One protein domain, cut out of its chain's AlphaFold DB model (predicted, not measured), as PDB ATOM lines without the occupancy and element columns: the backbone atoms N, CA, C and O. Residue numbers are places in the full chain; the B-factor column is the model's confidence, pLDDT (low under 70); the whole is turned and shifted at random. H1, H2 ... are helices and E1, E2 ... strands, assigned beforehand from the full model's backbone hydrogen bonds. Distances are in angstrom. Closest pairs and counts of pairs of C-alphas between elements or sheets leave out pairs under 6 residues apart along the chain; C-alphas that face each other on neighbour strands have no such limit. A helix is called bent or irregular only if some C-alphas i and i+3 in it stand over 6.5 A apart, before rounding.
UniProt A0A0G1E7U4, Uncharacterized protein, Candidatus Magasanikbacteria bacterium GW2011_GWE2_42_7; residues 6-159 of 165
ATOM      1  N   GLY A   6      29.109 -37.815  10.254       93.00
ATOM      2  CA  GLY A   6      29.582 -38.935   9.441       93.00
ATOM      3  C   GLY A   6      28.828 -40.239   9.700       93.00
ATOM      4  O   GLY A   6      28.600 -40.993   8.763       93.00
ATOM      5  N   TRP A   7      28.359 -40.476  10.929       95.94
ATOM      6  CA  TRP A   7      27.549 -41.655  11.240       95.94
ATOM      7  C   TRP A   7      26.208 -41.637  10.495       95.94
ATOM      8  O   TRP A   7      25.815 -42.636   9.904       95.94
ATOM      9  N   TYR A   8      25.526 -40.486  10.461       95.25
ATOM     10  CA  TYR A   8      24.247 -40.349   9.752       95.25
ATOM     11  C   TYR A   8      24.417 -40.383   8.232       95.25
ATOM     12  O   TYR A   8      23.575 -40.953   7.546       95.25
ATOM     13  N   LEU A   9      25.508 -39.816   7.709       95.56
ATOM     14  CA  LEU A   9      25.844 -39.932   6.289       95.56
ATOM     15  C   LEU A   9      26.154 -41.385   5.912       95.56
ATOM     16  O   LEU A   9      25.638 -41.872   4.913       95.56
ATOM     17  N   GLY A  10      26.928 -42.098   6.733       95.94
ATOM     18  CA  GLY A  10      27.212 -43.518   6.531       95.94
ATOM     19  C   GLY A  10      25.947 -44.372   6.567       95.94
ATOM     20  O   GLY A  10      25.763 -45.226   5.704       95.94
ATOM     21  N   LEU A  11      25.035 -44.100   7.507       96.62
ATOM     22  CA  LEU A  11      23.754 -44.801   7.574       96.62
ATOM     23  C   LEU A  11      22.868 -44.493   6.361       96.62
ATOM     24  O   LEU A  11      22.260 -45.413   5.827       96.62
ATOM     25  N   LEU A  12      22.829 -43.237   5.894       96.31
ATOM     26  CA  LEU A  12      22.115 -42.863   4.670       96.31
ATOM     27  C   LEU A  12      22.640 -43.652   3.467       96.31
ATOM     28  O   LEU A  12      21.863 -44.295   2.770       96.31
ATOM     29  N   VAL A  13      23.957 -43.631   3.252       95.94
ATOM     30  CA  VAL A  13      24.609 -44.314   2.127       95.94
ATOM     31  C   VAL A  13      24.387 -45.822   2.201       95.94
ATOM     32  O   VAL A  13      23.960 -46.423   1.220       95.94
ATOM     33  N   GLY A  14      24.629 -46.433   3.364       95.94
ATOM     34  CA  GLY A  14      24.440 -47.869   3.557       95.94
ATOM     35  C   GLY A  14      22.993 -48.302   3.321       95.94
ATOM     36  O   GLY A  14      22.754 -49.312   2.664       95.94
ATOM     37  N   LEU A  15      22.027 -47.505   3.786       95.88
ATOM     38  CA  LEU A  15      20.605 -47.746   3.552       95.88
ATOM     39  C   LEU A  15      20.246 -47.621   2.069       95.88
ATOM     40  O   LEU A  15      19.551 -48.485   1.548       95.88
ATOM     41  N   MET A  16      20.736 -46.591   1.378       94.75
ATOM     42  CA  MET A  16      20.492 -46.418  -0.057       94.75
ATOM     43  C   MET A  16      21.042 -47.591  -0.870       94.75
ATOM     44  O   MET A  16      20.323 -48.155  -1.688       94.75
ATOM     45  N   ILE A  17      22.288 -47.998  -0.611       93.06
ATOM     46  CA  ILE A  17      22.903 -49.150  -1.281       93.06
ATOM     47  C   ILE A  17      22.101 -50.421  -0.984       93.06
ATOM     48  O   ILE A  17      21.738 -51.141  -1.910       93.06
ATOM     49  N   GLY A  18      21.771 -50.677   0.285       93.62
ATOM     50  CA  GLY A  18      21.021 -51.868   0.688       93.62
ATOM     51  C   GLY A  18      19.635 -51.959   0.043       93.62
ATOM     52  O   GLY A  18      19.263 -53.017  -0.461       93.62
ATOM     53  N   LEU A  19      18.886 -50.852   0.002       93.19
ATOM     54  CA  LEU A  19      17.565 -50.807  -0.631       93.19
ATOM     55  C   LEU A  19      17.642 -50.989  -2.149       93.19
ATOM     56  O   LEU A  19      16.855 -51.747  -2.710       93.19
ATOM     57  N   ASN A  20      18.616 -50.354  -2.804       89.81
ATOM     58  CA  ASN A  20      18.832 -50.516  -4.240       89.81
ATOM     59  C   ASN A  20      19.238 -51.955  -4.603       89.81
ATOM     60  O   ASN A  20      18.769 -52.494  -5.606       89.81
ATOM     61  N   MET A  21      20.064 -52.611  -3.781       90.69
ATOM     62  CA  MET A  21      20.399 -54.028  -3.964       90.69
ATOM     63  C   MET A  21      19.176 -54.931  -3.784       90.69
ATOM     64  O   MET A  21      18.964 -55.830  -4.592       90.69
ATOM     65  N   LEU A  22      18.349 -54.681  -2.763       91.75
ATOM     66  CA  LEU A  22      17.098 -55.419  -2.558       91.75
ATOM     67  C   LEU A  22      16.153 -55.289  -3.759       91.75
ATOM     68  O   LEU A  22      15.621 -56.298  -4.218       91.75
ATOM     69  N   GLY A  23      15.999 -54.078  -4.300       88.88
ATOM     70  CA  GLY A  23      15.196 -53.845  -5.502       88.88
ATOM     71  C   GLY A  23      15.680 -54.648  -6.706       88.88
ATOM     72  O   GLY A  23      14.879 -55.290  -7.381       88.88
ATOM     73  N   GLN A  24      16.995 -54.700  -6.926       89.06
ATOM     74  CA  GLN A  24      17.585 -55.490  -8.013       89.06
ATOM     75  C   GLN A  24      17.401 -56.995  -7.821       89.06
ATOM     76  O   GLN A  24      17.131 -57.706  -8.789       89.06
ATOM     77  N   ILE A  25      17.499 -57.488  -6.582       92.25
ATOM     78  CA  ILE A  25      17.256 -58.902  -6.274       92.25
ATOM     79  C   ILE A  25      15.820 -59.277  -6.647       92.25
ATOM     80  O   ILE A  25      15.627 -60.245  -7.381       92.25
ATOM     81  N   PHE A  26      14.821 -58.511  -6.202       92.50
ATOM     82  CA  PHE A  26      13.425 -58.819  -6.520       92.50
ATOM     83  C   PHE A  26      13.105 -58.643  -8.004       92.50
ATOM     84  O   PHE A  26      12.441 -59.507  -8.562       92.50
ATOM     85  N   SER A  27      13.647 -57.611  -8.656       88.44
ATOM     86  CA  SER A  27      13.537 -57.429 -10.110       88.44
ATOM     87  C   SER A  27      14.092 -58.634 -10.874       88.44
ATOM     88  O   SER A  27      13.470 -59.142 -11.801       88.44
ATOM     89  N   THR A  28      15.259 -59.135 -10.463       90.31
ATOM     90  CA  THR A  28      15.892 -60.297 -11.102       90.31
ATOM     91  C   THR A  28      15.087 -61.574 -10.866       90.31
ATOM     92  O   THR A  28      14.948 -62.390 -11.776       90.31
ATOM     93  N   LEU A  29      14.566 -61.775  -9.651       90.88
ATOM     94  CA  LEU A  29      13.724 -62.928  -9.329       90.88
ATOM     95  C   LEU A  29      12.410 -62.900 -10.116       90.88
ATOM     96  O   LEU A  29      12.020 -63.931 -10.655       90.88
ATOM     97  N   ASP A  30      11.780 -61.731 -10.228       86.44
ATOM     98  CA  ASP A  30      10.565 -61.509 -11.015       86.44
ATOM     99  C   ASP A  30      10.788 -61.836 -12.498       86.44
ATOM    100  O   ASP A  30      10.092 -62.682 -13.060       86.44
ATOM    101  N   GLN A  31      11.841 -61.279 -13.106       86.75
ATOM    102  CA  GLN A  31      12.193 -61.552 -14.502       86.75
ATOM    103  C   GLN A  31      12.509 -63.028 -14.752       86.75
ATOM    104  O   GLN A  31      12.041 -63.604 -15.733       86.75
ATOM    105  N   ARG A  32      13.277 -63.673 -13.863       88.56
ATOM    106  CA  ARG A  32      13.578 -65.109 -13.985       88.56
ATOM    107  C   ARG A  32      12.331 -65.969 -13.833       88.56
ATOM    108  O   ARG A  32      12.215 -66.982 -14.520       88.56
ATOM    109  N   TYR A  33      11.416 -65.585 -12.947       87.19
ATOM    110  CA  TYR A  33      10.153 -66.289 -12.776       87.19
ATOM    111  C   TYR A  33       9.296 -66.174 -14.040       87.19
ATOM    112  O   TYR A  33       8.877 -67.201 -14.570       87.19
ATOM    113  N   MET A  34       9.137 -64.964 -14.586       84.62
ATOM    114  CA  MET A  34       8.440 -64.731 -15.858       84.62
ATOM    115  C   MET A  34       9.057 -65.525 -17.016       84.62
ATOM    116  O   MET A  34       8.338 -66.137 -17.794       84.62
ATOM    117  N   GLN A  35      10.387 -65.581 -17.113       85.25
ATOM    118  CA  GLN A  35      11.068 -66.374 -18.144       85.25
ATOM    119  C   GLN A  35      10.843 -67.882 -17.990       85.25
ATOM    120  O   GLN A  35      10.779 -68.593 -18.986       85.25
ATOM    121  N   SER A  36      10.751 -68.376 -16.752       86.19
ATOM    122  CA  SER A  36      10.660 -69.816 -16.474       86.19
ATOM    123  C   SER A  36       9.228 -70.343 -16.524       86.19
ATOM    124  O   SER A  36       9.019 -71.508 -16.844       86.19
ATOM    125  N   TYR A  37       8.252 -69.501 -16.179       82.06
ATOM    126  CA  TYR A  37       6.856 -69.901 -16.010       82.06
ATOM    127  C   TYR A  37       5.892 -69.126 -16.904       82.06
ATOM    128  O   TYR A  37       4.703 -69.384 -16.804       82.06
ATOM    129  N   GLY A  38       6.368 -68.224 -17.771       71.06
ATOM    130  CA  GLY A  38       5.559 -67.276 -18.553       71.06
ATOM    131  C   GLY A  38       4.307 -67.871 -19.198       71.06
ATOM    132  O   GLY A  38       3.232 -67.301 -19.063       71.06
ATOM    133  N   GLU A  39       4.410 -69.057 -19.797       69.56
ATOM    134  CA  GLU A  39       3.275 -69.756 -20.424       69.56
ATOM    135  C   GLU A  39       2.167 -70.173 -19.438       69.56
ATOM    136  O   GLU A  39       1.023 -70.340 -19.836       69.56
ATOM    137  N   GLN A  40       2.484 -70.340 -18.152       67.25
ATOM    138  CA  GLN A  40       1.535 -70.718 -17.093       67.25
ATOM    139  C   GLN A  40       0.869 -69.506 -16.431       67.25
ATOM    140  O   GLN A  40      -0.181 -69.648 -15.813       67.25
ATOM    141  N   ILE A  41       1.501 -68.335 -16.526       63.91
ATOM    142  CA  ILE A  41       1.074 -67.073 -15.892       63.91
ATOM    143  C   ILE A  41       0.251 -66.215 -16.861       63.91
ATOM    144  O   ILE A  41      -0.450 -65.298 -16.433       63.91
ATOM    145  N   VAL A  42       0.350 -66.497 -18.164       63.47
ATOM    146  CA  VAL A  42      -0.496 -65.910 -19.203       63.47
ATOM    147  C   VAL A  42      -1.851 -66.606 -19.167       63.47
ATOM    148  O   VAL A  42      -1.996 -67.767 -19.538       63.47
ATOM    149  N   THR A  43      -2.861 -65.880 -18.705       61.69
ATOM    150  CA  THR A  43      -4.252 -66.297 -18.833       61.69
ATOM    151  C   THR A  43      -4.773 -65.764 -20.161       61.69
ATOM    152  O   THR A  43      -5.035 -64.565 -20.298       61.69
ATOM    153  N   ASP A  44      -4.917 -66.650 -21.144       57.59
ATOM    154  CA  ASP A  44      -5.581 -66.323 -22.402       57.59
ATOM    155  C   ASP A  44      -7.079 -66.177 -22.156       57.59
ATOM    156  O   ASP A  44      -7.799 -67.145 -21.896       57.59
ATOM    157  N   THR A  45      -7.564 -64.941 -22.231       59.03
ATOM    158  CA  THR A  45      -8.997 -64.653 -22.176       59.03
ATOM    159  C   THR A  45      -9.433 -64.036 -23.494       59.03
ATOM    160  O   THR A  45      -9.001 -62.949 -23.870       59.03
ATOM    161  N   MET A  46     -10.304 -64.736 -24.225       56.56
ATOM    162  CA  MET A  46     -10.966 -64.155 -25.390       56.56
ATOM    163  C   MET A  46     -12.077 -63.229 -24.908       56.56
ATOM    164  O   MET A  46     -13.094 -63.686 -24.381       56.56
ATOM    165  N   LEU A  47     -11.884 -61.924 -25.083       61.16
ATOM    166  CA  LEU A  47     -12.905 -60.938 -24.752       61.16
ATOM    167  C   LEU A  47     -13.798 -60.706 -25.980       61.16
ATOM    168  O   LEU A  47     -13.277 -60.403 -27.060       61.16
ATOM    169  N   PRO A  48     -15.131 -60.849 -25.854       57.75
ATOM    170  CA  PRO A  48     -16.040 -60.532 -26.945       57.75
ATOM    171  C   PRO A  48     -16.095 -59.009 -27.143       57.75
ATOM    172  O   PRO A  48     -16.437 -58.271 -26.218       57.75
ATOM    173  N   VAL A  49     -15.786 -58.536 -28.350       69.31
ATOM    174  CA  VAL A  49     -15.898 -57.124 -28.747       69.31
ATOM    175  C   VAL A  49     -16.808 -57.052 -29.957       69.31
ATOM    176  O   VAL A  49     -16.364 -57.420 -31.030       69.31
ATOM    177  N   GLU A  50     -18.051 -56.598 -29.769       59.44
ATOM    178  CA  GLU A  50     -19.144 -56.300 -30.729       59.44
ATOM    179  C   GLU A  50     -19.327 -57.163 -32.004       59.44
ATOM    180  O   GLU A  50     -20.464 -57.515 -32.286       59.44
ATOM    181  N   ASN A  51     -18.283 -57.547 -32.752       63.31
ATOM    182  CA  ASN A  51     -18.282 -58.507 -33.867       63.31
ATOM    183  C   ASN A  51     -16.964 -59.318 -34.022       63.31
ATOM    184  O   ASN A  51     -16.722 -59.910 -35.075       63.31
ATOM    185  N   SER A  52     -16.087 -59.351 -33.016       57.75
ATOM    186  CA  SER A  52     -14.833 -60.114 -33.009       57.75
ATOM    187  C   SER A  52     -14.477 -60.626 -31.609       57.75
ATOM    188  O   SER A  52     -15.055 -60.215 -30.600       57.75
ATOM    189  N   PHE A  53     -13.515 -61.547 -31.551       60.22
ATOM    190  CA  PHE A  53     -12.817 -61.896 -30.318       60.22
ATOM    191  C   PHE A  53     -11.445 -61.233 -30.357       60.22
ATOM    192  O   PHE A  53     -10.735 -61.345 -31.356       60.22
ATOM    193  N   VAL A  54     -11.089 -60.525 -29.289       59.00
ATOM    194  CA  VAL A  54      -9.726 -60.030 -29.089       59.00
ATOM    195  C   VAL A  54      -9.066 -60.944 -28.065       59.00
ATOM    196  O   VAL A  54      -9.608 -61.147 -26.976       59.00
ATOM    197  N   GLU A  55      -7.918 -61.514 -28.426       56.28
ATOM    198  CA  GLU A  55      -7.057 -62.205 -27.469       56.28
ATOM    199  C   GLU A  55      -6.522 -61.170 -26.478       56.28
ATOM    200  O   GLU A  55      -5.774 -60.259 -26.839       56.28
ATOM    201  N   SER A  56      -6.971 -61.273 -25.230       53.97
ATOM    202  CA  SER A  56      -6.456 -60.485 -24.123       53.97
ATOM    203  C   SER A  56      -5.560 -61.376 -23.282       53.97
ATOM    204  O   SER A  56      -6.032 -62.292 -22.604       53.97
ATOM    205  N   TYR A  57      -4.268 -61.068 -23.297       53.66
ATOM    206  CA  TYR A  57      -3.293 -61.679 -22.408       53.66
ATOM    207  C   TYR A  57      -3.384 -60.994 -21.040       53.66
ATOM    208  O   TYR A  57      -3.028 -59.820 -20.900       53.66
ATOM    209  N   ALA A  58      -3.887 -61.699 -20.029       55.34
ATOM    210  CA  ALA A  58      -3.794 -61.256 -18.641       55.34
ATOM    211  C   ALA A  58      -2.620 -61.979 -17.973       55.34
ATOM    212  O   ALA A  58      -2.565 -63.203 -17.982       55.34
ATOM    213  N   PHE A  59      -1.676 -61.235 -17.398       59.62
ATOM    214  CA  PHE A  59      -0.573 -61.819 -16.635       59.62
ATOM    215  C   PHE A  59      -0.974 -61.908 -15.162       59.62
ATOM    216  O   PHE A  59      -1.268 -60.879 -14.544       59.62
ATOM    217  N   GLU A  60      -0.967 -63.105 -14.577       66.88
ATOM    218  CA  GLU A  60      -1.009 -63.219 -13.119       66.88
ATOM    219  C   GLU A  60       0.273 -62.615 -12.512       66.88
ATOM    220  O   GLU A  60       1.371 -62.690 -13.071       66.88
ATOM    221  N   GLN A  61       0.138 -61.946 -11.365       72.62
ATOM    222  CA  GLN A  61       1.283 -61.332 -10.692       72.62
ATOM    223  C   GLN A  61       2.221 -62.418 -10.161       72.62
ATOM    224  O   GLN A  61       1.782 -63.350  -9.488       72.62
ATOM    225  N   THR A  62       3.528 -62.273 -10.394       80.75
ATOM    226  CA  THR A  62       4.502 -63.191  -9.796       80.75
ATOM    227  C   THR A  62       4.548 -63.002  -8.272       80.75
ATOM    228  O   THR A  62       4.277 -61.903  -7.766       80.75
ATOM    229  N   PRO A  63       4.990 -64.015  -7.504       86.19
ATOM    230  CA  PRO A  63       5.217 -63.862  -6.065       86.19
ATOM    231  C   PRO A  63       6.280 -62.801  -5.711       86.19
ATOM    232  O   PRO A  63       6.373 -62.390  -4.552       86.19
ATOM    233  N   TYR A  64       7.080 -62.346  -6.681       88.75
ATOM    234  CA  TYR A  64       8.146 -61.358  -6.492       88.75
ATOM    235  C   TYR A  64       7.748 -59.944  -6.917       88.75
ATOM    236  O   TYR A  64       8.410 -58.990  -6.502       88.75
ATOM    237  N   TYR A  65       6.645 -59.792  -7.653       85.38
ATOM    238  CA  TYR A  65       6.162 -58.504  -8.141       85.38
ATOM    239  C   TYR A  65       5.892 -57.514  -6.999       85.38
ATOM    240  O   TYR A  65       6.407 -56.396  -6.996       85.38
ATOM    241  N   LEU A  66       5.134 -57.924  -5.978       88.75
ATOM    242  CA  LEU A  66       4.795 -57.038  -4.861       88.75
ATOM    243  C   LEU A  66       6.034 -56.654  -4.022       88.75
ATOM    244  O   LEU A  66       6.224 -55.459  -3.777       88.75
ATOM    245  N   PRO A  67       6.925 -57.591  -3.630       91.50
ATOM    246  CA  PRO A  67       8.215 -57.246  -3.030       91.50
ATOM    247  C   PRO A  67       9.060 -56.284  -3.875       91.50
ATOM    248  O   PRO A  67       9.624 -55.334  -3.327       91.50
ATOM    249  N   TYR A  68       9.108 -56.479  -5.196       88.38
ATOM    250  CA  TYR A  68       9.798 -55.583  -6.124       88.38
ATOM    251  C   TYR A  68       9.218 -54.164  -6.067       88.38
ATOM    252  O   TYR A  68       9.946 -53.222  -5.751       88.38
ATOM    253  N   VAL A  69       7.905 -54.005  -6.252       88.94
ATOM    254  CA  VAL A  69       7.233 -52.694  -6.233       88.94
ATOM    255  C   VAL A  69       7.415 -51.981  -4.890       88.94
ATOM    256  O   VAL A  69       7.744 -50.793  -4.847       88.94
ATOM    257  N   VAL A  70       7.258 -52.699  -3.774       91.88
ATOM    258  CA  VAL A  70       7.465 -52.131  -2.432       91.88
ATOM    259  C   VAL A  70       8.912 -51.680  -2.257       91.88
ATOM    260  O   VAL A  70       9.152 -50.561  -1.802       91.88
ATOM    261  N   SER A  71       9.879 -52.516  -2.638       91.06
ATOM    262  CA  SER A  71      11.297 -52.168  -2.524       91.06
ATOM    263  C   SER A  71      11.659 -50.946  -3.369       91.06
ATOM    264  O   SER A  71      12.375 -50.080  -2.873       91.06
ATOM    265  N   PHE A  72      11.091 -50.811  -4.572       87.44
ATOM    266  CA  PHE A  72      11.264 -49.641  -5.432       87.44
ATOM    267  C   PHE A  72      10.761 -48.358  -4.755       87.44
ATOM    268  O   PHE A  72      11.512 -47.389  -4.620       87.44
ATOM    269  N   TYR A  73       9.523 -48.351  -4.253       90.56
ATOM    270  CA  TYR A  73       8.973 -47.166  -3.588       90.56
ATOM    271  C   TYR A  73       9.715 -46.817  -2.296       90.56
ATOM    272  O   TYR A  73       9.963 -45.640  -2.027       90.56
ATOM    273  N   VAL A  74      10.105 -47.818  -1.504       93.62
ATOM    274  CA  VAL A  74      10.888 -47.592  -0.283       93.62
ATOM    275  C   VAL A  74      12.275 -47.044  -0.630       93.62
ATOM    276  O   VAL A  74      12.698 -46.067  -0.012       93.62
ATOM    277  N   ALA A  75      12.954 -47.602  -1.636       90.00
ATOM    278  CA  ALA A  75      14.246 -47.116  -2.122       90.00
ATOM    279  C   ALA A  75      14.170 -45.672  -2.636       90.00
ATOM    280  O   ALA A  75      15.109 -44.902  -2.442       90.00
ATOM    281  N   PHE A  76      13.041 -45.279  -3.225       87.56
ATOM    282  CA  PHE A  76      12.838 -43.922  -3.715       87.56
ATOM    283  C   PHE A  76      12.513 -42.923  -2.589       87.56
ATOM    284  O   PHE A  76      13.210 -41.921  -2.416       87.56
ATOM    285  N   PHE A  77      11.474 -43.182  -1.789       92.19
ATOM    286  CA  PHE A  77      10.940 -42.199  -0.839       92.19
ATOM    287  C   PHE A  77      11.694 -42.136   0.492       92.19
ATOM    288  O   PHE A  77      11.852 -41.045   1.053       92.19
ATOM    289  N   LEU A  78      12.161 -43.271   1.022       94.69
ATOM    290  CA  LEU A  78      12.771 -43.301   2.352       94.69
ATOM    291  C   LEU A  78      14.063 -42.467   2.415       94.69
ATOM    292  O   LEU A  78      14.182 -41.649   3.334       94.69
ATOM    293  N   PRO A  79      15.005 -42.568   1.457       94.62
ATOM    294  CA  PRO A  79      16.201 -41.732   1.485       94.62
ATOM    295  C   PRO A  79      15.888 -40.235   1.368       94.62
ATOM    296  O   PRO A  79      16.507 -39.437   2.069       94.62
ATOM    297  N   ILE A  80      14.893 -39.848   0.559       94.62
ATOM    298  CA  ILE A  80      14.449 -38.449   0.431       94.62
ATOM    299  C   ILE A  80      13.961 -37.916   1.784       94.62
ATOM    300  O   ILE A  80      14.403 -36.856   2.241       94.62
ATOM    301  N   ALA A  81      13.090 -38.668   2.459       96.00
ATOM    302  CA  ALA A  81      12.572 -38.294   3.771       96.00
ATOM    303  C   ALA A  81      13.697 -38.162   4.813       96.00
ATOM    304  O   ALA A  81      13.719 -37.201   5.588       96.00
ATOM    305  N   LEU A  82      14.662 -39.087   4.805       96.44
ATOM    306  CA  LEU A  82      15.812 -39.066   5.710       96.44
ATOM    307  C   LEU A  82      16.744 -37.879   5.452       96.44
ATOM    308  O   LEU A  82      17.187 -37.245   6.412       96.44
ATOM    309  N   VAL A  83      17.005 -37.538   4.187       97.12
ATOM    310  CA  VAL A  83      17.797 -36.355   3.815       97.12
ATOM    311  C   VAL A  83      17.160 -35.092   4.379       97.12
ATOM    312  O   VAL A  83      17.840 -34.324   5.063       97.12
ATOM    313  N   LEU A  84      15.858 -34.892   4.151       96.56
ATOM    314  CA  LEU A  84      15.136 -33.728   4.670       96.56
ATOM    315  C   LEU A  84      15.173 -33.697   6.201       96.56
ATOM    316  O   LEU A  84      15.544 -32.685   6.801       96.56
ATOM    317  N   PHE A  85      14.847 -34.821   6.838       96.75
ATOM    318  CA  PHE A  85      14.790 -34.921   8.289       96.75
ATOM    319  C   PHE A  85      16.148 -34.654   8.947       96.75
ATOM    320  O   PHE A  85      16.243 -33.813   9.847       96.75
ATOM    321  N   TRP A  86      17.214 -35.335   8.522       96.94
ATOM    322  CA  TRP A  86      18.531 -35.166   9.135       96.94
ATOM    323  C   TRP A  86      19.186 -33.843   8.781       96.94
ATOM    324  O   TRP A  86      19.827 -33.265   9.659       96.94
ATOM    325  N   SER A  87      18.976 -33.315   7.576       96.31
ATOM    326  CA  SER A  87      19.472 -31.987   7.215       96.31
ATOM    327  C   SER A  87      18.903 -30.906   8.143       96.31
ATOM    328  O   SER A  87      19.658 -30.147   8.761       96.31
ATOM    329  N   VAL A  88      17.582 -30.909   8.347       95.31
ATOM    330  CA  VAL A  88      16.905 -29.980   9.263       95.31
ATOM    331  C   VAL A  88      17.353 -30.207  10.708       95.31
ATOM    332  O   VAL A  88      17.729 -29.265  11.412       95.31
ATOM    333  N   ARG A  89      17.363 -31.462  11.175       94.38
ATOM    334  CA  ARG A  89      17.774 -31.801  12.549       94.38
ATOM    335  C   ARG A  89      19.232 -31.454  12.825       94.38
ATOM    336  O   ARG A  89      19.558 -31.167  13.976       94.38
ATOM    337  N   TYR A  90      20.096 -31.478  11.816       94.25
ATOM    338  CA  TYR A  90      21.496 -31.095  11.943       94.25
ATOM    339  C   TYR A  90      21.655 -29.587  12.139       94.25
ATOM    340  O   TYR A  90      22.371 -29.171  13.056       94.25
ATOM    341  N   LEU A  91      20.932 -28.776  11.355       93.69
ATOM    342  CA  LEU A  91      20.917 -27.322  11.520       93.69
ATOM    343  C   LEU A  91      20.323 -26.902  12.872       93.69
ATOM    344  O   LEU A  91      20.850 -26.003  13.525       93.69
ATOM    345  N   LEU A  92      19.238 -27.550  13.305       92.50
ATOM    346  CA  LEU A  92      18.515 -27.176  14.524       92.50
ATOM    347  C   LEU A  92      19.320 -27.331  15.822       92.50
ATOM    348  O   LEU A  92      18.889 -26.789  16.835       92.50
ATOM    349  N   GLN A  93      20.456 -28.035  15.816       89.56
ATOM    350  CA  GLN A  93      21.294 -28.178  17.013       89.56
ATOM    351  C   GLN A  93      21.940 -26.859  17.430       89.56
ATOM    352  O   GLN A  93      21.881 -26.483  18.590       89.56
ATOM    353  N   GLU A  94      22.554 -26.164  16.475       84.88
ATOM    354  CA  GLU A  94      23.270 -24.907  16.698       84.88
ATOM    355  C   GLU A  94      23.114 -24.090  15.420       84.88
ATOM    356  O   GLU A  94      23.943 -24.199  14.516       84.88
ATOM    357  N   ARG A  95      22.012 -23.338  15.320       87.69
ATOM    358  CA  ARG A  95      21.542 -22.612  14.124       87.69
ATOM    359  C   ARG A  95      22.567 -21.586  13.607       87.69
ATOM    360  O   ARG A  95      22.403 -20.378  13.741       87.69
ATOM    361  N   THR A  96      23.641 -22.086  13.016       91.38
ATOM    362  CA  THR A  96      24.831 -21.362  12.578       91.38
ATOM    363  C   THR A  96      24.986 -21.519  11.076       91.38
ATOM    364  O   THR A  96      24.593 -22.530  10.490       91.38
ATOM    365  N   PHE A  97      25.617 -20.533  10.440       89.81
ATOM    366  CA  PHE A  97      25.862 -20.582   9.000       89.81
ATOM    367  C   PHE A  97      26.762 -21.764   8.600       89.81
ATOM    368  O   PHE A  97      26.527 -22.417   7.589       89.81
ATOM    369  N   ARG A  98      27.742 -22.118   9.442       92.75
ATOM    370  CA  ARG A  98      28.598 -23.291   9.217       92.75
ATOM    371  C   ARG A  98      27.781 -24.585   9.154       92.75
ATOM    372  O   ARG A  98      27.974 -25.381   8.243       92.75
ATOM    373  N   ARG A  99      26.838 -24.789  10.084       91.88
ATOM    374  CA  ARG A  99      25.956 -25.969  10.055       91.88
ATOM    375  C   ARG A  99      24.955 -25.936   8.912       91.88
ATOM    376  O   ARG A  99      24.636 -26.993   8.385       91.88
ATOM    377  N   PHE A 100      24.504 -24.752   8.505       93.88
ATOM    378  CA  PHE A 100      23.720 -24.591   7.285       93.88
ATOM    379  C   PHE A 100      24.489 -25.119   6.067       93.88
ATOM    380  O   PHE A 100      23.966 -25.975   5.359       93.88
ATOM    381  N   LEU A 101      25.753 -24.730   5.880       94.31
ATOM    382  CA  LEU A 101      26.579 -25.257   4.786       94.31
ATOM    383  C   LEU A 101      26.762 -26.778   4.885       94.31
ATOM    384  O   LEU A 101      26.529 -27.495   3.918       94.31
ATOM    385  N   PHE A 102      27.096 -27.300   6.068       94.25
ATOM    386  CA  PHE A 102      27.258 -28.748   6.243       94.25
ATOM    387  C   PHE A 102      25.955 -29.542   6.111       94.25
ATOM    388  O   PHE A 102      26.007 -30.730   5.806       94.25
ATOM    389  N   SER A 103      24.787 -28.920   6.280       94.81
ATOM    390  CA  SER A 103      23.493 -29.579   6.063       94.81
ATOM    391  C   SER A 103      23.260 -29.996   4.602       94.81
ATOM    392  O   SER A 103      22.453 -30.895   4.355       94.81
ATOM    393  N   PHE A 104      24.004 -29.414   3.651       96.69
ATOM    394  CA  PHE A 104      24.013 -29.830   2.244       96.69
ATOM    395  C   PHE A 104      24.786 -31.129   1.994       96.69
ATOM    396  O   PHE A 104      24.631 -31.725   0.934       96.69
ATOM    397  N   SER A 105      25.559 -31.624   2.967       96.75
ATOM    398  CA  SER A 105      26.204 -32.938   2.841       96.75
ATOM    399  C   SER A 105      25.191 -34.073   2.650       96.75
ATOM    400  O   SER A 105      25.468 -35.005   1.906       96.75
ATOM    401  N   PHE A 106      23.995 -33.978   3.244       96.81
ATOM    402  CA  PHE A 106      22.941 -34.984   3.079       96.81
ATOM    403  C   PHE A 106      22.420 -35.079   1.634       96.81
ATOM    404  O   PHE A 106      22.537 -36.158   1.052       96.81
ATOM    405  N   PRO A 107      21.885 -34.000   1.017       97.19
ATOM    406  CA  PRO A 107      21.453 -34.063  -0.378       97.19
ATOM    407  C   PRO A 107      22.618 -34.318  -1.344       97.19
ATOM    408  O   PRO A 107      22.419 -34.999  -2.344       97.19
ATOM    409  N   ALA A 108      23.836 -33.853  -1.040       96.31
ATOM    410  CA  ALA A 108      25.010 -34.153  -1.859       96.31
ATOM    411  C   ALA A 108      25.340 -35.655  -1.871       96.31
ATOM    412  O   ALA A 108      25.520 -36.229  -2.941       96.31
ATOM    413  N   MET A 109      25.363 -36.312  -0.706       95.44
ATOM    414  CA  MET A 109      25.601 -37.759  -0.634       95.44
ATOM    415  C   MET A 109      24.490 -38.555  -1.319       95.44
ATOM    416  O   MET A 109      24.786 -39.516  -2.025       95.44
ATOM    417  N   TYR A 110      23.231 -38.136  -1.171       95.38
ATOM    418  CA  TYR A 110      22.115 -38.734  -1.905       95.38
ATOM    419  C   TYR A 110      22.316 -38.645  -3.425       95.38
ATOM    420  O   TYR A 110      22.158 -39.646  -4.123       95.38
ATOM    421  N   ALA A 111      22.704 -37.473  -3.936       95.25
ATOM    422  CA  ALA A 111      22.944 -37.272  -5.363       95.25
ATOM    423  C   ALA A 111      24.092 -38.155  -5.869       95.25
ATOM    424  O   ALA A 111      23.931 -38.858  -6.860       95.25
ATOM    425  N   VAL A 112      25.224 -38.178  -5.156       95.19
ATOM    426  CA  VAL A 112      26.390 -38.998  -5.524       95.19
ATOM    427  C   VAL A 112      26.023 -40.479  -5.604       95.19
ATOM    428  O   VAL A 112      26.375 -41.136  -6.581       95.19
ATOM    429  N   VAL A 113      25.294 -41.003  -4.614       94.19
ATOM    430  CA  VAL A 113      24.904 -42.420  -4.602       94.19
ATOM    431  C   VAL A 113      23.917 -42.736  -5.725       94.19
ATOM    432  O   VAL A 113      24.116 -43.731  -6.411       94.19
ATOM    433  N   ASN A 114      22.888 -41.914  -5.956       91.94
ATOM    434  CA  ASN A 114      21.912 -42.187  -7.019       91.94
ATOM    435  C   ASN A 114      22.504 -42.056  -8.419       91.94
ATOM    436  O   ASN A 114      22.229 -42.895  -9.267       91.94
ATOM    437  N   ILE A 115      23.332 -41.038  -8.656       92.62
ATOM    438  CA  ILE A 115      24.020 -40.861  -9.936       92.62
ATOM    439  C   ILE A 115      24.982 -42.030 -10.168       92.62
ATOM    440  O   ILE A 115      24.956 -42.646 -11.229       92.62
ATOM    441  N   GLY A 116      25.798 -42.373  -9.164       92.00
ATOM    442  CA  GLY A 116      26.725 -43.501  -9.255       92.00
ATOM    443  C   GLY A 116      26.007 -44.830  -9.485       92.00
ATOM    444  O   GLY A 116      26.428 -45.618 -10.325       92.00
ATOM    445  N   TYR A 117      24.891 -45.053  -8.790       90.00
ATOM    446  CA  TYR A 117      24.061 -46.235  -8.980       90.00
ATOM    447  C   TYR A 117      23.443 -46.279 -10.381       90.00
ATOM    448  O   TYR A 117      23.574 -47.296 -11.049       90.00
ATOM    449  N   PHE A 118      22.849 -45.179 -10.854       90.50
ATOM    450  CA  PHE A 118      22.276 -45.075 -12.198       90.50
ATOM    451  C   PHE A 118      23.293 -45.471 -13.273       90.50
ATOM    452  O   PHE A 118      23.022 -46.351 -14.081       90.50
ATOM    453  N   PHE A 119      24.507 -44.917 -13.226       90.31
ATOM    454  CA  PHE A 119      25.563 -45.287 -14.174       90.31
ATOM    455  C   PHE A 119      26.057 -46.733 -14.036       90.31
ATOM    456  O   PHE A 119      26.622 -47.267 -14.986       90.31
ATOM    457  N   MET A 120      25.882 -47.365 -12.874       88.88
ATOM    458  CA  MET A 120      26.295 -48.749 -12.642       88.88
ATOM    459  C   MET A 120      25.274 -49.767 -13.163       88.88
ATOM    460  O   MET A 120      25.681 -50.850 -13.579       88.88
ATOM    461  N   VAL A 121      23.972 -49.461 -13.101       84.88
ATOM    462  CA  VAL A 121      22.908 -50.433 -13.422       84.88
ATOM    463  C   VAL A 121      22.138 -50.137 -14.704       84.88
ATOM    464  O   VAL A 121      21.515 -51.047 -15.243       84.88
ATOM    465  N   SER A 122      22.137 -48.895 -15.187       86.25
ATOM    466  CA  SER A 122      21.387 -48.517 -16.384       86.25
ATOM    467  C   SER A 122      22.229 -48.703 -17.641       86.25
ATOM    468  O   SER A 122      23.346 -48.194 -17.733       86.25
ATOM    469  N   ASP A 123      21.668 -49.400 -18.626       86.81
ATOM    470  CA  ASP A 123      22.288 -49.580 -19.935       86.81
ATOM    471  C   ASP A 123      22.005 -48.362 -20.829       86.81
ATOM    472  O   ASP A 123      20.858 -47.936 -20.987       86.81
ATOM    473  N   SER A 124      23.053 -47.793 -21.424       88.25
ATOM    474  CA  SER A 124      22.939 -46.673 -22.361       88.25
ATOM    475  C   SER A 124      22.296 -47.074 -23.691       88.25
ATOM    476  O   SER A 124      21.822 -46.203 -24.423       88.25
ATOM    477  N   SER A 125      22.224 -48.374 -23.998       90.12
ATOM    478  CA  SER A 125      21.547 -48.900 -25.188       90.12
ATOM    479  C   SER A 125      20.026 -48.684 -25.175       90.12
ATOM    480  O   SER A 125      19.400 -48.709 -26.235       90.12
ATOM    481  N   LEU A 126      19.441 -48.384 -24.007       84.00
ATOM    482  CA  LEU A 126      18.008 -48.120 -23.821       84.00
ATOM    483  C   LEU A 126      17.532 -46.788 -24.448       84.00
ATOM    484  O   LEU A 126      16.339 -46.486 -24.446       84.00
ATOM    485  N   GLY A 127      18.443 -45.974 -24.996       90.62
ATOM    486  CA  GLY A 127      18.108 -44.767 -25.753       90.62
ATOM    487  C   GLY A 127      17.342 -43.733 -24.921       90.62
ATOM    488  O   GLY A 127      17.862 -43.206 -23.939       90.62
ATOM    489  N   TRP A 128      16.097 -43.439 -25.305       91.00
ATOM    490  CA  TRP A 128      15.286 -42.403 -24.653       91.00
ATOM    491  C   TRP A 128      14.968 -42.717 -23.179       91.00
ATOM    492  O   TRP A 128      14.856 -41.794 -22.373       91.00
ATOM    493  N   GLU A 129      14.858 -43.996 -22.798       88.12
ATOM    494  CA  GLU A 129      14.604 -44.394 -21.403       88.12
ATOM    495  C   GLU A 129      15.804 -44.073 -20.508       88.12
ATOM    496  O   GLU A 129      15.642 -43.640 -19.364       88.12
ATOM    497  N   TYR A 130      17.014 -44.224 -21.050       89.69
ATOM    498  CA  TYR A 130      18.249 -43.846 -20.374       89.69
ATOM    499  C   TYR A 130      18.327 -42.327 -20.179       89.69
ATOM    500  O   TYR A 130      18.594 -41.853 -19.074       89.69
ATOM    501  N   GLU A 131      18.035 -41.544 -21.222       91.62
ATOM    502  CA  GLU A 131      17.993 -40.078 -21.131       91.62
ATOM    503  C   GLU A 131      16.947 -39.600 -20.115       91.62
ATOM    504  O   GLU A 131      17.226 -38.727 -19.286       91.62
ATOM    505  N   PHE A 132      15.762 -40.216 -20.125       90.56
ATOM    506  CA  PHE A 132      14.707 -39.929 -19.163       90.56
ATOM    507  C   PHE A 132      15.136 -40.275 -17.733       90.56
ATOM    508  O   PHE A 132      14.999 -39.448 -16.831       90.56
ATOM    509  N   GLY A 133      15.713 -41.460 -17.516       89.12
ATOM    510  CA  GLY A 133      16.225 -41.877 -16.212       89.12
ATOM    511  C   GLY A 133      17.294 -40.922 -15.676       89.12
ATOM    512  O   GLY A 133      17.227 -40.498 -14.518       89.12
ATOM    513  N   MET A 134      18.218 -40.488 -16.535       91.62
ATOM    514  CA  MET A 134      19.240 -39.506 -16.180       91.62
ATOM    515  C   MET A 134      18.617 -38.158 -15.792       91.62
ATOM    516  O   MET A 134      18.987 -37.577 -14.766       91.62
ATOM    517  N   ALA A 135      17.642 -37.677 -16.569       92.69
ATOM    518  CA  ALA A 135      16.927 -36.439 -16.278       92.69
ATOM    519  C   ALA A 135      16.175 -36.516 -14.940       92.69
ATOM    520  O   ALA A 135      16.241 -35.576 -14.147       92.69
ATOM    521  N   VAL A 136      15.523 -37.643 -14.642       91.25
ATOM    522  CA  VAL A 136      14.815 -37.873 -13.373       91.25
ATOM    523  C   VAL A 136      15.781 -37.875 -12.187       91.25
ATOM    524  O   VAL A 136      15.510 -37.221 -11.174       91.25
ATOM    525  N   VAL A 137      16.930 -38.548 -12.293       91.62
ATOM    526  CA  VAL A 137      17.953 -38.565 -11.229       91.62
ATOM    527  C   VAL A 137      18.528 -37.163 -10.997       91.62
ATOM    528  O   VAL A 137      18.652 -36.722  -9.849       91.62
ATOM    529  N   GLY A 138      18.827 -36.430 -12.072       92.38
ATOM    530  CA  GLY A 138      19.310 -35.052 -11.994       92.38
ATOM    531  C   GLY A 138      18.281 -34.105 -11.373       92.38
ATOM    532  O   GLY A 138      18.596 -33.369 -10.433       92.38
ATOM    533  N   TYR A 139      17.035 -34.166 -11.842       93.56
ATOM    534  CA  TYR A 139      15.942 -33.326 -11.356       93.56
ATOM    535  C   TYR A 139      15.626 -33.597  -9.882       93.56
ATOM    536  O   TYR A 139      15.588 -32.664  -9.081       93.56
ATOM    537  N   SER A 140      15.462 -34.865  -9.496       91.31
ATOM    538  CA  SER A 140      15.172 -35.245  -8.106       91.31
ATOM    539  C   SER A 140      16.280 -34.803  -7.143       91.31
ATOM    540  O   SER A 140      15.990 -34.222  -6.094       91.31
ATOM    541  N   SER A 141      17.548 -34.971  -7.529       94.12
ATOM    542  CA  SER A 141      18.703 -34.501  -6.754       94.12
ATOM    543  C   SER A 141      18.729 -32.974  -6.618       94.12
ATOM    544  O   SER A 141      18.948 -32.444  -5.523       94.12
ATOM    545  N   GLY A 142      18.464 -32.253  -7.712       95.12
ATOM    546  CA  GLY A 142      18.412 -30.790  -7.730       95.12
ATOM    547  C   GLY A 142      17.288 -30.233  -6.855       95.12
ATOM    548  O   GLY A 142      17.535 -29.384  -5.995       95.12
ATOM    549  N   VAL A 143      16.070 -30.757  -7.009       95.62
ATOM    550  CA  VAL A 143      14.901 -30.357  -6.210       95.62
ATOM    551  C   VAL A 143      15.134 -30.620  -4.727       95.62
ATOM    552  O   VAL A 143      14.824 -29.762  -3.899       95.62
ATOM    553  N   LEU A 144      15.726 -31.763  -4.371       95.62
ATOM    554  CA  LEU A 144      16.027 -32.083  -2.979       95.62
ATOM    555  C   LEU A 144      17.037 -31.098  -2.374       95.62
ATOM    556  O   LEU A 144      16.834 -30.608  -1.261       95.62
ATOM    557  N   CYS A 145      18.086 -30.754  -3.123       96.19
ATOM    558  CA  CYS A 145      19.086 -29.770  -2.708       96.19
ATOM    559  C   CYS A 145      18.471 -28.375  -2.507       96.19
ATOM    560  O   CYS A 145      18.678 -27.749  -1.463       96.19
ATOM    561  N   ILE A 146      17.650 -27.915  -3.458       97.00
ATOM    562  CA  ILE A 146      16.932 -26.635  -3.365       97.00
ATOM    563  C   ILE A 146      15.998 -26.636  -2.155       97.00
ATOM    564  O   ILE A 146      16.006 -25.687  -1.374       97.00
ATOM    565  N   THR A 147      15.234 -27.711  -1.955       97.06
ATOM    566  CA  THR A 147      14.293 -27.838  -0.834       97.06
ATOM    567  C   THR A 147      15.017 -27.736   0.505       97.06
ATOM    568  O   THR A 147      14.617 -26.947   1.362       97.06
ATOM    569  N   VAL A 148      16.128 -28.465   0.668       96.62
ATOM    570  CA  VAL A 148      16.999 -28.352   1.847       96.62
ATOM    571  C   VAL A 148      17.473 -26.912   2.031       96.62
ATOM    572  O   VAL A 148      17.348 -26.365   3.127       96.62
ATOM    573  N   GLY A 149      17.959 -26.272   0.964       95.75
ATOM    574  CA  GLY A 149      18.433 -24.893   1.000       95.75
ATOM    575  C   GLY A 149      17.361 -23.902   1.442       95.75
ATOM    576  O   GLY A 149      17.617 -23.088   2.330       95.75
ATOM    577  N   VAL A 150      16.149 -23.997   0.893       97.19
ATOM    578  CA  VAL A 150      15.015 -23.129   1.239       97.19
ATOM    579  C   VAL A 150      14.599 -23.332   2.696       97.19
ATOM    580  O   VAL A 150      14.570 -22.367   3.465       97.19
ATOM    581  N   VAL A 151      14.336 -24.576   3.106       95.81
ATOM    582  CA  VAL A 151      13.870 -24.896   4.467       95.81
ATOM    583  C   VAL A 151      14.899 -24.457   5.508       95.81
ATOM    584  O   VAL A 151      14.567 -23.753   6.466       95.81
ATOM    585  N   ASN A 152      16.169 -24.806   5.308       95.44
ATOM    586  CA  ASN A 152      17.225 -24.472   6.256       95.44
ATOM    587  C   ASN A 152      17.536 -22.968   6.277       95.44
ATOM    588  O   ASN A 152      17.822 -22.425   7.347       95.44
ATOM    589  N   SER A 153      17.399 -22.264   5.148       94.12
ATOM    590  CA  SER A 153      17.516 -20.799   5.112       94.12
ATOM    591  C   SER A 153      16.410 -20.131   5.925       94.12
ATOM    592  O   SER A 153      16.694 -19.256   6.747       94.12
ATOM    593  N   MET A 154      15.157 -20.574   5.771       93.44
ATOM    594  CA  MET A 154      14.033 -20.062   6.563       93.44
ATOM    595  C   MET A 154      14.267 -20.258   8.068       93.44
ATOM    596  O   MET A 154      14.026 -19.340   8.857       93.44
ATOM    597  N   LEU A 155      14.775 -21.425   8.474       91.38
ATOM    598  CA  LEU A 155      15.095 -21.718   9.875       91.38
ATOM    599  C   LEU A 155      16.230 -20.839  10.419       91.38
ATOM    600  O   LEU A 155      16.140 -20.359  11.552       91.38
ATOM    601  N   LEU A 156      17.270 -20.598   9.616       90.81
ATOM    602  CA  LEU A 156      18.409 -19.759   9.990       90.81
ATOM    603  C   LEU A 156      18.020 -18.277  10.124       90.81
ATOM    604  O   LEU A 156      18.467 -17.593  11.044       90.81
ATOM    605  N   VAL A 157      17.168 -17.763   9.234       89.75
ATOM    606  CA  VAL A 157      16.693 -16.368   9.297       89.75
ATOM    607  C   VAL A 157      15.763 -16.156  10.492       89.75
ATOM    608  O   VAL A 157      15.884 -15.148  11.194       89.75
ATOM    609  N   ARG A 158      14.866 -17.111  10.778       83.88
ATOM    610  CA  ARG A 158      13.950 -17.030  11.928       83.88
ATOM    611  C   ARG A 158      14.684 -16.948  13.268       83.88
ATOM    612  O   ARG A 158      14.215 -16.241  14.151       83.88
ATOM    613  N   SER A 159      15.835 -17.606  13.429       73.75
ATOM    614  CA  SER A 159      16.599 -17.495  14.682       73.75
ATOM    615  C   SER A 159      17.261 -16.136  14.867       73.75
ATOM    616  O   SER A 159      17.347 -15.668  15.996       73.75
TER     617      SER A 159
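This is residues 6 to 159 of the 165 residues of an uncharacterized protein of Candidatus Magasanikbacteria bacterium GW2011_GWE2_42_7 (UniProt A0A0G1E7U4). Four long helices, H1, H2, H4 and H5, make a loose up-and-down bundle, each running against the one before; the pairs H1 with H2a and H4 with H5 splay apart from the end where H2b joins them. The strand hairpin E1 and E2 extends the length beyond the splayed end, and short H3 is at the other. The 154 printed residues hold five named helices and two strands, ordered H1 E1 E2 H2 H3 H4 H5, mostly helix, with an antiparallel sheet. The whole is loose, radius of gyration of the C-alphas 21.5 A, spanning 71 by 34 by 28 A.

Find C-alpha 6 at (29.582, -38.935, 9.441); from there H1 runs 47.4 A to residue 41, irregular, with C-alphas 36 and 39 8.4 A apart and a kink of 57 degrees near residue 35. E1 is residues 42 to 49, E2 52 to 59. H2, 65 to 91, was assigned by its hydrogen bonds as one helix but is bent: C-alphas 76 and 79 are 6.6 A apart, between arms H2a, 65 to 76, and H2b, 79 to 91. H3 is 97 to 103, H4 105 to 121, 24.1 A, and H5 128 to 159, 46.6 A, ending at (16.599, -17.495, 14.682).

The hub is H2. H1 touches H2a with residues 16 to 30 alone, closest C-alphas Phe 26 and Tyr 68, 4.9 A, opposite ways at a shallow tilt of 24 degrees. H2b touches H5, closest C-alphas Val 88 and Asn 152, 6.3 A. H4 and H5, a helical hairpin, touch at C-alphas Ala 111 and Ser 141, their closest, 5.3 A. H1 and H5 are apart. In the hairpin E1 and E2, N 43 and O 58 are within hydrogen-bond range, 2.8 A. Every O i to N i+4 pair is within range in H2a, H2b, H3, H4 and H5; in H1, 30 of 32.

The farthest C-alphas, Asn 51 and Glu 94, are 73.6 A apart. The printed part has no cut and no long link; residues 123 to 129 stand free. Look at residues 39 to 60 for pLDDT under 70.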